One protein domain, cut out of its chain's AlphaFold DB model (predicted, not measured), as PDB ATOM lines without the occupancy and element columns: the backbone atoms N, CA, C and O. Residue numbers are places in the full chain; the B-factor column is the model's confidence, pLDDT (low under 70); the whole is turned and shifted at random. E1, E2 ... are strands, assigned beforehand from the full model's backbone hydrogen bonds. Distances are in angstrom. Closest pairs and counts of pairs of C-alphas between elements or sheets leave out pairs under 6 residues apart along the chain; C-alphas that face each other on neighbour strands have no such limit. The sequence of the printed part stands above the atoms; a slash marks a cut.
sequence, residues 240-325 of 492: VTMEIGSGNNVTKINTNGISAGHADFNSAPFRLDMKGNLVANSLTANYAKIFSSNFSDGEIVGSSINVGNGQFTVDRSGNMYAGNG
ATOM      1  N   VAL A 240     300.601 275.181 206.178       77.31
ATOM      2  CA  VAL A 240     299.552 274.418 206.862       77.31
ATOM      3  C   VAL A 240     298.222 275.177 206.830       77.31
ATOM      4  O   VAL A 240     297.164 274.552 206.787       77.31
ATOM      5  N   THR A 241     298.235 276.516 206.865       86.12
ATOM      6  CA  THR A 241     297.018 277.343 206.925       86.12
ATOM      7  C   THR A 241     297.255 278.762 206.398       86.12
ATOM      8  O   THR A 241     298.239 279.402 206.755       86.12
ATOM      9  N   MET A 242     296.315 279.261 205.596       90.00
ATOM     10  CA  MET A 242     296.054 280.679 205.353       90.00
ATOM     11  C   MET A 242     294.799 281.068 206.138       90.00
ATOM     12  O   MET A 242     293.760 280.425 205.987       90.00
ATOM     13  N   GLU A 243     294.893 282.107 206.962       92.19
ATOM     14  CA  GLU A 243     293.805 282.587 207.813       92.19
ATOM     15  C   GLU A 243     293.628 284.097 207.627       92.19
ATOM     16  O   GLU A 243     294.584 284.857 207.751       92.19
ATOM     17  N   ILE A 244     292.404 284.524 207.310       92.38
ATOM     18  CA  ILE A 244     292.020 285.934 207.199       92.38
ATOM     19  C   ILE A 244     290.892 286.184 208.198       92.38
ATOM     20  O   ILE A 244     289.804 285.626 208.050       92.38
ATOM     21  N   GLY A 245     291.145 287.025 209.201       92.56
ATOM     22  CA  GLY A 245     290.208 287.318 210.290       92.56
ATOM     23  C   GLY A 245     290.658 286.734 211.631       92.56
ATOM     24  O   GLY A 245     291.830 286.420 211.814       92.56
ATOM     25  N   SER A 246     289.738 286.637 212.593       92.94
ATOM     26  CA  SER A 246     290.009 286.053 213.917       92.94
ATOM     27  C   SER A 246     288.728 285.551 214.588       92.94
ATOM     28  O   SER A 246     287.614 285.967 214.246       92.94
ATOM     29  N   GLY A 247     288.873 284.636 215.552       94.56
ATOM     30  CA  GLY A 247     287.732 283.990 216.205       94.56
ATOM     31  C   GLY A 247     286.839 283.274 215.186       94.56
ATOM     32  O   GLY A 247     287.338 282.575 214.308       94.56
ATOM     33  N   ASN A 248     285.521 283.469 215.278       96.25
ATOM     34  CA  ASN A 248     284.564 282.895 214.322       96.25
ATOM     35  C   ASN A 248     284.326 283.766 213.076       96.25
ATOM     36  O   ASN A 248     283.725 283.299 212.115       96.25
ATOM     37  N   ASN A 249     284.847 284.994 213.042       95.75
ATOM     38  CA  ASN A 249     284.776 285.873 211.873       95.75
ATOM     39  C   ASN A 249     286.028 285.681 211.021       95.75
ATOM     40  O   ASN A 249     286.923 286.527 210.997       95.75
ATOM     41  N   VAL A 250     286.116 284.516 210.385       95.88
ATOM     42  CA  VAL A 250     287.346 284.055 209.746       95.88
ATOM     43  C   VAL A 250     287.068 283.312 208.445       95.88
ATOM     44  O   VAL A 250     286.059 282.614 208.331       95.88
ATOM     45  N   THR A 251     287.990 283.442 207.493       97.25
ATOM     46  CA  THR A 251     288.103 282.606 206.295       97.25
ATOM     47  C   THR A 251     289.425 281.854 206.360       97.25
ATOM     48  O   THR A 251     290.476 282.467 206.560       97.25
ATOM     49  N   LYS A 252     289.384 280.530 206.199       94.88
ATOM     50  CA  LYS A 252     290.562 279.660 206.276       94.88
ATOM     51  C   LYS A 252     290.711 278.815 205.025       94.88
ATOM     52  O   LYS A 252     289.729 278.255 204.539       94.88
ATOM     53  N   ILE A 253     291.949 278.672 204.568       94.25
ATOM     54  CA  ILE A 253     292.370 277.673 203.584       94.25
ATOM     55  C   ILE A 253     293.469 276.842 204.242       94.25
ATOM     56  O   ILE A 253     294.512 277.377 204.606       94.25
ATOM     57  N   ASN A 254     293.237 275.551 204.455       91.88
ATOM     58  CA  ASN A 254     294.192 274.655 205.112       91.88
ATOM     59  C   ASN A 254     294.076 273.225 204.568       91.88
ATOM     60  O   ASN A 254     293.381 272.976 203.586       91.88
ATOM     61  N   THR A 255     294.742 272.268 205.217       92.88
ATOM     62  CA  THR A 255     294.730 270.851 204.820       92.88
ATOM     63  C   THR A 255     293.362 270.166 204.919       92.88
ATOM     64  O   THR A 255     293.198 269.089 204.351       92.88
ATOM     65  N   ASN A 256     292.373 270.769 205.591       94.56
ATOM     66  CA  ASN A 256     290.996 270.269 205.612       94.56
ATOM     67  C   ASN A 256     290.158 270.814 204.443       94.56
ATOM     68  O   ASN A 256     289.212 270.145 204.026       94.56
ATOM     69  N   GLY A 257     290.506 271.986 203.895       95.44
ATOM     70  CA  GLY A 257     289.809 272.620 202.776       95.44
ATOM     71  C   GLY A 257     289.680 274.140 202.904       95.44
ATOM     72  O   GLY A 257     290.519 274.803 203.517       95.44
ATOM     73  N   ILE A 258     288.612 274.693 202.324       97.31
ATOM     74  CA  ILE A 258     288.239 276.114 202.409       97.31
ATOM     75  C   ILE A 258     287.046 276.238 203.356       97.31
ATOM     76  O   ILE A 258     286.063 275.524 203.190       97.31
ATOM     77  N   SER A 259     287.091 277.139 204.334       97.81
ATOM     78  CA  SER A 259     285.973 277.370 205.261       97.81
ATOM     79  C   SER A 259     285.816 278.843 205.619       97.81
ATOM     80  O   SER A 259     286.788 279.595 205.577       97.81
ATOM     81  N   ALA A 260     284.594 279.256 205.954       97.56
ATOM     82  CA  ALA A 260     284.294 280.612 206.398       97.56
ATOM     83  C   ALA A 260     283.226 280.624 207.502       97.56
ATOM     84  O   ALA A 260     282.306 279.803 207.499       97.56
ATOM     85  N   GLY A 261     283.336 281.580 208.427       96.75
ATOM     86  CA  GLY A 261     282.337 281.841 209.471       96.75
ATOM     87  C   GLY A 261     282.476 281.012 210.755       96.75
ATOM     88  O   GLY A 261     281.565 281.037 211.581       96.75
ATOM     89  N   HIS A 262     283.580 280.273 210.934       97.44
ATOM     90  CA  HIS A 262     283.950 279.658 212.215       97.44
ATOM     91  C   HIS A 262     285.446 279.288 212.269       97.44
ATOM     92  O   HIS A 262     286.043 278.980 211.237       97.44
ATOM     93  N   ALA A 263     286.054 279.282 213.464       95.38
ATOM     94  CA  ALA A 263     287.472 278.931 213.648       95.38
ATOM     95  C   ALA A 263     287.790 277.449 213.368       95.38
ATOM     96  O   ALA A 263     288.836 277.131 212.797       95.38
ATOM     97  N   ASP A 264     286.899 276.563 213.814       96.38
ATOM     98  CA  ASP A 264     286.907 275.121 213.543       96.38
ATOM     99  C   ASP A 264     286.187 274.807 212.223       96.38
ATOM    100  O   ASP A 264     285.033 275.197 212.037       96.38
ATOM    101  N   PHE A 265     286.861 274.050 211.352       96.56
ATOM    102  CA  PHE A 265     286.366 273.632 210.041       96.56
ATOM    103  C   PHE A 265     285.028 272.890 210.131       96.56
ATOM    104  O   PHE A 265     284.128 273.176 209.349       96.56
ATOM    105  N   ASN A 266     284.858 271.972 211.089       97.38
ATOM    106  CA  ASN A 266     283.642 271.148 211.178       97.38
ATOM    107  C   ASN A 266     282.409 271.941 211.621       97.38
ATOM    108  O   ASN A 266     281.278 271.563 211.315       97.38
ATOM    109  N   SER A 267     282.647 273.056 212.302       97.56
ATOM    110  CA  SER A 267     281.623 273.966 212.804       97.56
ATOM    111  C   SER A 267     281.344 275.133 211.842       97.56
ATOM    112  O   SER A 267     280.416 275.906 212.067       97.56
ATOM    113  N   ALA A 268     282.120 275.277 210.758       97.75
ATOM    114  CA  ALA A 268     281.969 276.376 209.808       97.75
ATOM    115  C   ALA A 268     280.672 276.258 208.982       97.75
ATOM    116  O   ALA A 268     280.440 275.210 208.367       97.75
ATOM    117  N   PRO A 269     279.838 277.318 208.914       97.88
ATOM    118  CA  PRO A 269     278.577 277.315 208.166       97.88
ATOM    119  C   PRO A 269     278.772 277.277 206.647       97.88
ATOM    120  O   PRO A 269     277.829 276.961 205.925       97.88
ATOM    121  N   PHE A 270     279.971 277.607 206.165       98.44
ATOM    122  CA  PHE A 270     280.416 277.380 204.798       98.44
ATOM    123  C   PHE A 270     281.740 276.620 204.836       98.44
ATOM    124  O   PHE A 270     282.709 277.101 205.431       98.44
ATOM    125  N   ARG A 271     281.802 275.451 204.196       98.12
ATOM    126  CA  ARG A 271     283.035 274.667 204.071       98.12
ATOM    127  C   ARG A 271     283.037 273.780 202.834       98.12
ATOM    128  O   ARG A 271     282.037 273.139 202.530       98.12
ATOM    129  N   LEU A 272     284.176 273.734 202.159       98.00
ATOM    130  CA  LEU A 272     284.486 272.864 201.033       98.00
ATOM    131  C   LEU A 272     285.699 272.024 201.421       98.00
ATOM    132  O   LEU A 272     286.779 272.583 201.604       98.00
ATOM    133  N   ASP A 273     285.527 270.713 201.571       97.62
ATOM    134  CA  ASP A 273     286.643 269.831 201.923       97.62
ATOM    135  C   ASP A 273     287.558 269.518 200.724       97.62
ATOM    136  O   ASP A 273     287.232 269.787 199.565       97.62
ATOM    137  N   MET A 274     288.710 268.899 200.993       95.56
ATOM    138  CA  MET A 274     289.670 268.501 199.949       95.56
ATOM    139  C   MET A 274     289.148 267.417 198.985       95.56
ATOM    140  O   MET A 274     289.795 267.139 197.977       95.56
ATOM    141  N   LYS A 275     287.997 266.791 199.274       97.06
ATOM    142  CA  LYS A 275     287.305 265.843 198.382       97.06
ATOM    143  C   LYS A 275     286.229 266.528 197.528       97.06
ATOM    144  O   LYS A 275     285.643 265.871 196.672       97.06
ATOM    145  N   GLY A 276     285.979 267.822 197.736       96.12
ATOM    146  CA  GLY A 276     284.978 268.604 197.017       96.12
ATOM    147  C   GLY A 276     283.579 268.589 197.642       96.12
ATOM    148  O   GLY A 276     282.634 269.041 196.996       96.12
ATOM    149  N   ASN A 277     283.413 268.095 198.873       96.69
ATOM    150  CA  ASN A 277     282.127 268.148 199.567       96.69
ATOM    151  C   ASN A 277     281.882 269.565 200.094       96.69
ATOM    152  O   ASN A 277     282.626 270.051 200.947       96.69
ATOM    153  N   LEU A 278     280.826 270.209 199.598       96.81
ATOM    154  CA  LEU A 278     280.383 271.525 200.048       96.81
ATOM    155  C   LEU A 278     279.279 271.386 201.104       96.81
ATOM    156  O   LEU A 278     278.264 270.736 200.864       96.81
ATOM    157  N   VAL A 279     279.443 272.070 202.234       97.56
ATOM    158  CA  VAL A 279     278.375 272.344 203.200       97.56
ATOM    159  C   VAL A 279     278.197 273.852 203.292       97.56
ATOM    160  O   VAL A 279     279.162 274.574 203.536       97.56
ATOM    161  N   ALA A 280     276.971 274.326 203.085       97.00
ATOM    162  CA  ALA A 280     276.618 275.735 203.171       97.00
ATOM    163  C   ALA A 280     275.230 275.888 203.806       97.00
ATOM    164  O   ALA A 280     274.279 275.258 203.348       97.00
ATOM    165  N   ASN A 281     275.094 276.750 204.816       96.44
ATOM    166  CA  ASN A 281     273.785 277.076 205.405       96.44
ATOM    167  C   ASN A 281     272.896 277.896 204.451       96.44
ATOM    168  O   ASN A 281     271.676 277.876 204.573       96.44
ATOM    169  N   SER A 282     273.506 278.638 203.522       94.62
ATOM    170  CA  SER A 282     272.822 279.403 202.480       94.62
ATOM    171  C   SER A 282     273.683 279.442 201.221       94.62
ATOM    172  O   SER A 282     274.893 279.663 201.302       94.62
ATOM    173  N   LEU A 283     273.060 279.249 200.059       93.25
ATOM    174  CA  LEU A 283     273.717 279.292 198.757       93.25
ATOM    175  C   LEU A 283     272.819 280.004 197.743       93.25
ATOM    176  O   LEU A 283     271.757 279.502 197.387       93.25
ATOM    177  N   THR A 284     273.290 281.136 197.222       93.44
ATOM    178  CA  THR A 284     272.685 281.804 196.065       93.44
ATOM    179  C   THR A 284     273.546 281.530 194.840       93.44
ATOM    180  O   THR A 284     274.674 282.014 194.753       93.44
ATOM    181  N   ALA A 285     273.021 280.764 193.886       92.00
ATOM    182  CA  ALA A 285     273.689 280.473 192.622       92.00
ATOM    183  C   ALA A 285     272.887 281.058 191.453       92.00
ATOM    184  O   ALA A 285     271.735 280.690 191.245       92.00
ATOM    185  N   ASN A 286     273.511 281.931 190.655       91.38
ATOM    186  CA  ASN A 286     272.888 282.470 189.436       91.38
ATOM    187  C   ASN A 286     272.633 281.373 188.385       91.38
ATOM    188  O   ASN A 286     271.712 281.478 187.579       91.38
ATOM    189  N   TYR A 287     273.469 280.330 188.384       89.88
ATOM    190  CA  TYR A 287     273.329 279.142 187.550       89.88
ATOM    191  C   TYR A 287     274.021 277.951 188.223       89.88
ATOM    192  O   TYR A 287     275.137 278.087 188.722       89.88
ATOM    193  N   ALA A 288     273.384 276.780 188.198       90.75
ATOM    194  CA  ALA A 288     273.974 275.525 188.648       90.75
ATOM    195  C   ALA A 288     273.505 274.375 187.749       90.75
ATOM    196  O   ALA A 288     272.316 274.239 187.466       90.75
ATOM    197  N   LYS A 289     274.442 273.524 187.321       90.69
ATOM    198  CA  LYS A 289     274.139 272.240 186.683       90.69
ATOM    199  C   LYS A 289     274.494 271.134 187.667       90.69
ATOM    200  O   LYS A 289     275.667 270.920 187.947       90.69
ATOM    201  N   ILE A 290     273.480 270.440 188.167       90.12
ATOM    202  CA  ILE A 290     273.646 269.351 189.130       90.12
ATOM    203  C   ILE A 290     273.429 268.032 188.390       90.12
ATOM    204  O   ILE A 290     272.371 267.821 187.802       90.12
ATOM    205  N   PHE A 291     274.444 267.166 188.364       88.81
ATOM    206  CA  PHE A 291     274.378 265.894 187.634       88.81
ATOM    207  C   PHE A 291     273.473 264.872 188.336       88.81
ATOM    208  O   PHE A 291     272.663 264.210 187.694       88.81
ATOM    209  N   SER A 292     273.583 264.787 189.662       87.88
ATOM    210  CA  SER A 292     272.730 263.984 190.534       87.88
ATOM    211  C   SER A 292     272.350 264.807 191.764       87.88
ATOM    212  O   SER A 292     273.188 265.493 192.345       87.88
ATOM    213  N   SER A 293     271.075 264.773 192.144       89.31
ATOM    214  CA  SER A 293     270.563 265.480 193.320       89.31
ATOM    215  C   SER A 293     269.631 264.578 194.117       89.31
ATOM    216  O   SER A 293     268.946 263.725 193.554       89.31
ATOM    217  N   ASN A 294     269.628 264.773 195.433       89.19
ATOM    218  CA  ASN A 294     268.629 264.232 196.340       89.19
ATOM    219  C   ASN A 294     268.177 265.376 197.253       89.19
ATOM    220  O   ASN A 294     269.015 266.011 197.891       89.19
ATOM    221  N   PHE A 295     266.876 265.646 197.287       87.94
ATOM    222  CA  PHE A 295     266.280 266.670 198.138       87.94
ATOM    223  C   PHE A 295     265.575 265.961 199.302       87.94
ATOM    224  O   PHE A 295     264.537 265.336 199.094       87.94
ATOM    225  N   SER A 296     266.149 266.031 200.507       89.62
ATOM    226  CA  SER A 296     265.513 265.576 201.755       89.62
ATOM    227  C   SER A 296     265.027 266.793 202.520       89.62
ATOM    228  O   SER A 296     265.794 267.741 202.677       89.62
ATOM    229  N   ASP A 297     263.769 266.771 202.961       85.38
ATOM    230  CA  ASP A 297     263.168 267.813 203.811       85.38
ATOM    231  C   ASP A 297     263.213 269.239 203.216       85.38
ATOM    232  O   ASP A 297     263.070 270.228 203.932       85.38
ATOM    233  N   GLY A 298     263.419 269.352 201.898       81.12
ATOM    234  CA  GLY A 298     263.551 270.616 201.175       81.12
ATOM    235  C   GLY A 298     262.318 270.967 200.344       81.12
ATOM    236  O   GLY A 298     261.603 270.091 199.859       81.12
ATOM    237  N   GLU A 299     262.098 272.264 200.141       84.19
ATOM    238  CA  GLU A 299     261.033 272.813 199.298       84.19
ATOM    239  C   GLU A 299     261.608 273.345 197.974       84.19
ATOM    240  O   GLU A 299     262.707 273.902 197.936       84.19
ATOM    241  N   ILE A 300     260.856 273.202 196.879       85.19
ATOM    242  CA  ILE A 300     261.154 273.838 195.588       85.19
ATOM    243  C   ILE A 300     260.057 274.875 195.314       85.19
ATOM    244  O   ILE A 300     258.953 274.514 194.914       85.19
ATOM    245  N   VAL A 301     260.364 276.162 195.506       81.19
ATOM    246  CA  VAL A 301     259.415 277.280 195.317       81.19
ATOM    247  C   VAL A 301     259.726 278.054 194.032       81.19
ATOM    248  O   VAL A 301     260.884 278.326 193.719       81.19
ATOM    249  N   GLY A 302     258.687 278.422 193.271       72.44
ATOM    250  CA  GLY A 302     258.780 279.362 192.139       72.44
ATOM    251  C   GLY A 302     259.544 278.861 190.903       72.44
ATOM    252  O   GLY A 302     259.840 279.643 189.999       72.44
ATOM    253  N   SER A 303     259.871 277.569 190.848       78.00
ATOM    254  CA  SER A 303     260.670 276.967 189.773       78.00
ATOM    255  C   SER A 303     259.817 276.139 188.821       78.00
ATOM    256  O   SER A 303     258.841 275.520 189.231       78.00
ATOM    257  N   SER A 304     260.217 276.075 187.548       87.31
ATOM    258  CA  SER A 304     259.700 275.049 186.643       87.31
ATOM    259  C   SER A 304     260.408 273.723 186.917       87.31
ATOM    260  O   SER A 304     261.640 273.682 186.890       87.31
ATOM    261  N   ILE A 305     259.660 272.643 187.120       91.12
ATOM    262  CA  ILE A 305     260.208 271.288 187.236       91.12
ATOM    263  C   ILE A 305     260.046 270.602 185.878       91.12
ATOM    264  O   ILE A 305     258.986 270.701 185.270       91.12
ATOM    265  N   ASN A 306     261.081 269.923 185.384       90.44
ATOM    266  CA  ASN A 306     260.999 269.082 184.190       90.44
ATOM    267  C   ASN A 306     261.839 267.821 184.405       90.44
ATOM    268  O   ASN A 306     263.069 267.878 184.425       90.44
ATOM    269  N   VAL A 307     261.166 266.686 184.585       89.50
ATOM    270  CA  VAL A 307     261.785 265.381 184.822       89.50
ATOM    271  C   VAL A 307     261.518 264.465 183.633       89.50
ATOM    272  O   VAL A 307     260.405 264.397 183.109       89.50
ATOM    273  N   GLY A 308     262.556 263.733 183.217       87.62
ATOM    274  CA  GLY A 308     262.441 262.701 182.187       87.62
ATOM    275  C   GLY A 308     262.090 263.242 180.800       87.62
ATOM    276  O   GLY A 308     261.368 262.574 180.071       87.62
ATOM    277  N   ASN A 309     262.570 264.438 180.438       89.81
ATOM    278  CA  ASN A 309     262.276 265.080 179.151       89.81
ATOM    279  C   ASN A 309     260.764 265.298 178.923       89.81
ATOM    280  O   ASN A 309     260.210 264.909 177.897       89.81
ATOM    281  N   GLY A 310     260.094 265.898 179.909       92.00
ATOM    282  CA  GLY A 310     258.678 266.259 179.843       92.00
ATOM    283  C   GLY A 310     257.702 265.214 180.388       92.00
ATOM    284  O   GLY A 310     256.498 265.431 180.315       92.00
ATOM    285  N   GLN A 311     258.175 264.097 180.950       94.31
ATOM    286  CA  GLN A 311     257.293 263.079 181.546       94.31
ATOM    287  C   GLN A 311     256.586 263.575 182.810       94.31
ATOM    288  O   GLN A 311     255.455 263.173 183.087       94.31
ATOM    289  N   PHE A 312     257.241 264.464 183.552       94.94
ATOM    290  CA  PHE A 312     256.649 265.217 184.645       94.94
ATOM    291  C   PHE A 312     257.113 266.665 184.543       94.94
ATOM    292  O   PHE A 312     258.322 266.924 184.539       94.94
ATOM    293  N   THR A 313     256.173 267.602 184.470       94.06
ATOM    294  CA  THR A 313     256.476 269.029 184.507       94.06
ATOM    295  C   THR A 313     255.595 269.768 185.499       94.06
ATOM    296  O   THR A 313     254.435 269.420 185.704       94.06
ATOM    297  N   VAL A 314     256.160 270.804 186.110       94.00
ATOM    298  CA  VAL A 314     255.412 271.843 186.822       94.00
ATOM    299  C   VAL A 314     255.847 273.162 186.212       94.00
ATOM    300  O   VAL A 314     257.047 273.430 186.148       94.00
ATOM    301  N   ASP A 315     254.912 273.947 185.689       92.81
ATOM    302  CA  ASP A 315     255.232 275.266 185.146       92.81
ATOM    303  C   ASP A 315     255.274 276.346 186.241       92.81
ATOM    304  O   ASP A 315     254.970 276.105 187.409       92.81
ATOM    305  N   ARG A 316     255.665 277.571 185.871       90.56
ATOM    306  CA  ARG A 316     255.753 278.696 186.823       90.56
ATOM    307  C   ARG A 316     254.398 279.149 187.375       90.56
ATOM    308  O   ARG A 316     254.378 279.871 188.364       90.56
ATOM    309  N   SER A 317     253.298 278.755 186.738       89.62
ATOM    310  CA  SER A 317     251.935 279.032 187.196       89.62
ATOM    311  C   SER A 317     251.421 277.943 188.144       89.62
ATOM    312  O   SER A 317     250.304 278.053 188.640       89.62
ATOM    313  N   GLY A 318     252.216 276.896 188.398       90.12
ATOM    314  CA  GLY A 318     251.843 275.758 189.232       90.12
ATOM    315  C   GLY A 318     251.058 274.671 188.495       90.12
ATOM    316  O   GLY A 318     250.588 273.734 189.140       90.12
ATOM    317  N   ASN A 319     250.921 274.743 187.164       91.06
ATOM    318  CA  ASN A 319     250.262 273.678 186.410       91.06
ATOM    319  C   ASN A 319     251.166 272.449 186.372       91.06
ATOM    320  O   ASN A 319     252.313 272.527 185.926       91.06
ATOM    321  N   MET A 320     250.630 271.311 186.803       93.00
ATOM    322  CA  MET A 320     251.320 270.029 186.782       93.00
ATOM    323  C   MET A 320     250.871 269.193 185.577       93.00
ATOM    324  O   MET A 320     249.678 268.968 185.380       93.00
ATOM    325  N   TYR A 321     251.830 268.660 184.823       94.00
ATOM    326  CA  TYR A 321     251.619 267.575 183.867       94.00
ATOM    327  C   TYR A 321     252.396 266.341 184.325       94.00
ATOM    328  O   TYR A 321     253.588 266.421 184.615       94.00
ATOM    329  N   ALA A 322     251.732 265.189 184.364       95.12
ATOM    330  CA  ALA A 322     252.371 263.901 184.599       95.12
ATOM    331  C   ALA A 322     251.817 262.874 183.617       95.12
ATOM    332  O   ALA A 322     250.629 262.562 183.657       95.12
ATOM    333  N   GLY A 323     252.682 262.315 182.766       92.50
ATOM    334  CA  GLY A 323     252.286 261.266 181.821       92.50
ATOM    335  C   GLY A 323     251.807 259.991 182.527       92.50
ATOM    336  O   GLY A 323     250.898 259.322 182.051       92.50
ATOM    337  N   ASN A 324     252.387 259.683 183.693       89.88
ATOM    338  CA  ASN A 324     251.937 258.637 184.611       89.88
ATOM    339  C   ASN A 324     252.127 259.114 186.058       89.88
ATOM    340  O   ASN A 324     253.125 259.764 186.365       89.88
ATOM    341  N   GLY A 325     251.214 258.752 186.963       90.38
ATOM    342  CA  GLY A 325     251.296 259.155 188.369       90.38
ATOM    343  C   GLY A 325     250.694 258.129 189.324       90.38
ATOM    344  O   GLY A 325     249.653 257.536 189.044       90.38
TER     345      GLY A 325
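Overview. This is residues 240 to 325 of the 492 residues of an uncharacterized protein of Paenibacillus alvei (UniProt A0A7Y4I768). With little regular structure, the printed part is an extended rod: a five-stranded sheet, E1 to E5, and a smaller three-stranded sheet, E6 to E8, joined by a long link whose residues 284 to 300 stand free. Each sheet is a meander in chain order, every strand the antiparallel neighbour of the one before. The 86 residues, with no named helix, are all strand in class, though the eight strands hold 32; the radius of gyration of the C-alphas is 18.6 A, the spans 55 by 23 by 22 A.

Arrangement. Start at E1, residues 241 to 246, and E2, 249 to 254, a hairpin at 179 degrees: N 242 and O 253 are 2.8 A apart. Next come E3, 257 to 260 (N 252 and O 259, 2.8 A), E4, 270 to 273 (N 258 and O 272, 2.9 A), and E5, 278 to 280 (N 271 and O 279, 2.9 A). Beyond, apart from E5, find E6, 305 to 307, E7, 312 to 314, and E8, 320 to 322: N 305 and O 314, 2.9 A; N 313 and O 321, 2.8 A.

Along the chain. Find C-alpha 241 at (297.018, 277.343, 206.925); E1 runs 13.2 A, E2 16.1 A. E8 ends at (252.371, 263.901, 184.599).

Size, cuts and confidence. The farthest C-alphas, Ser 246 and Gly 323, are 55.4 A apart. The printed part has no cut; no printed residue is under 70 in pLDDT.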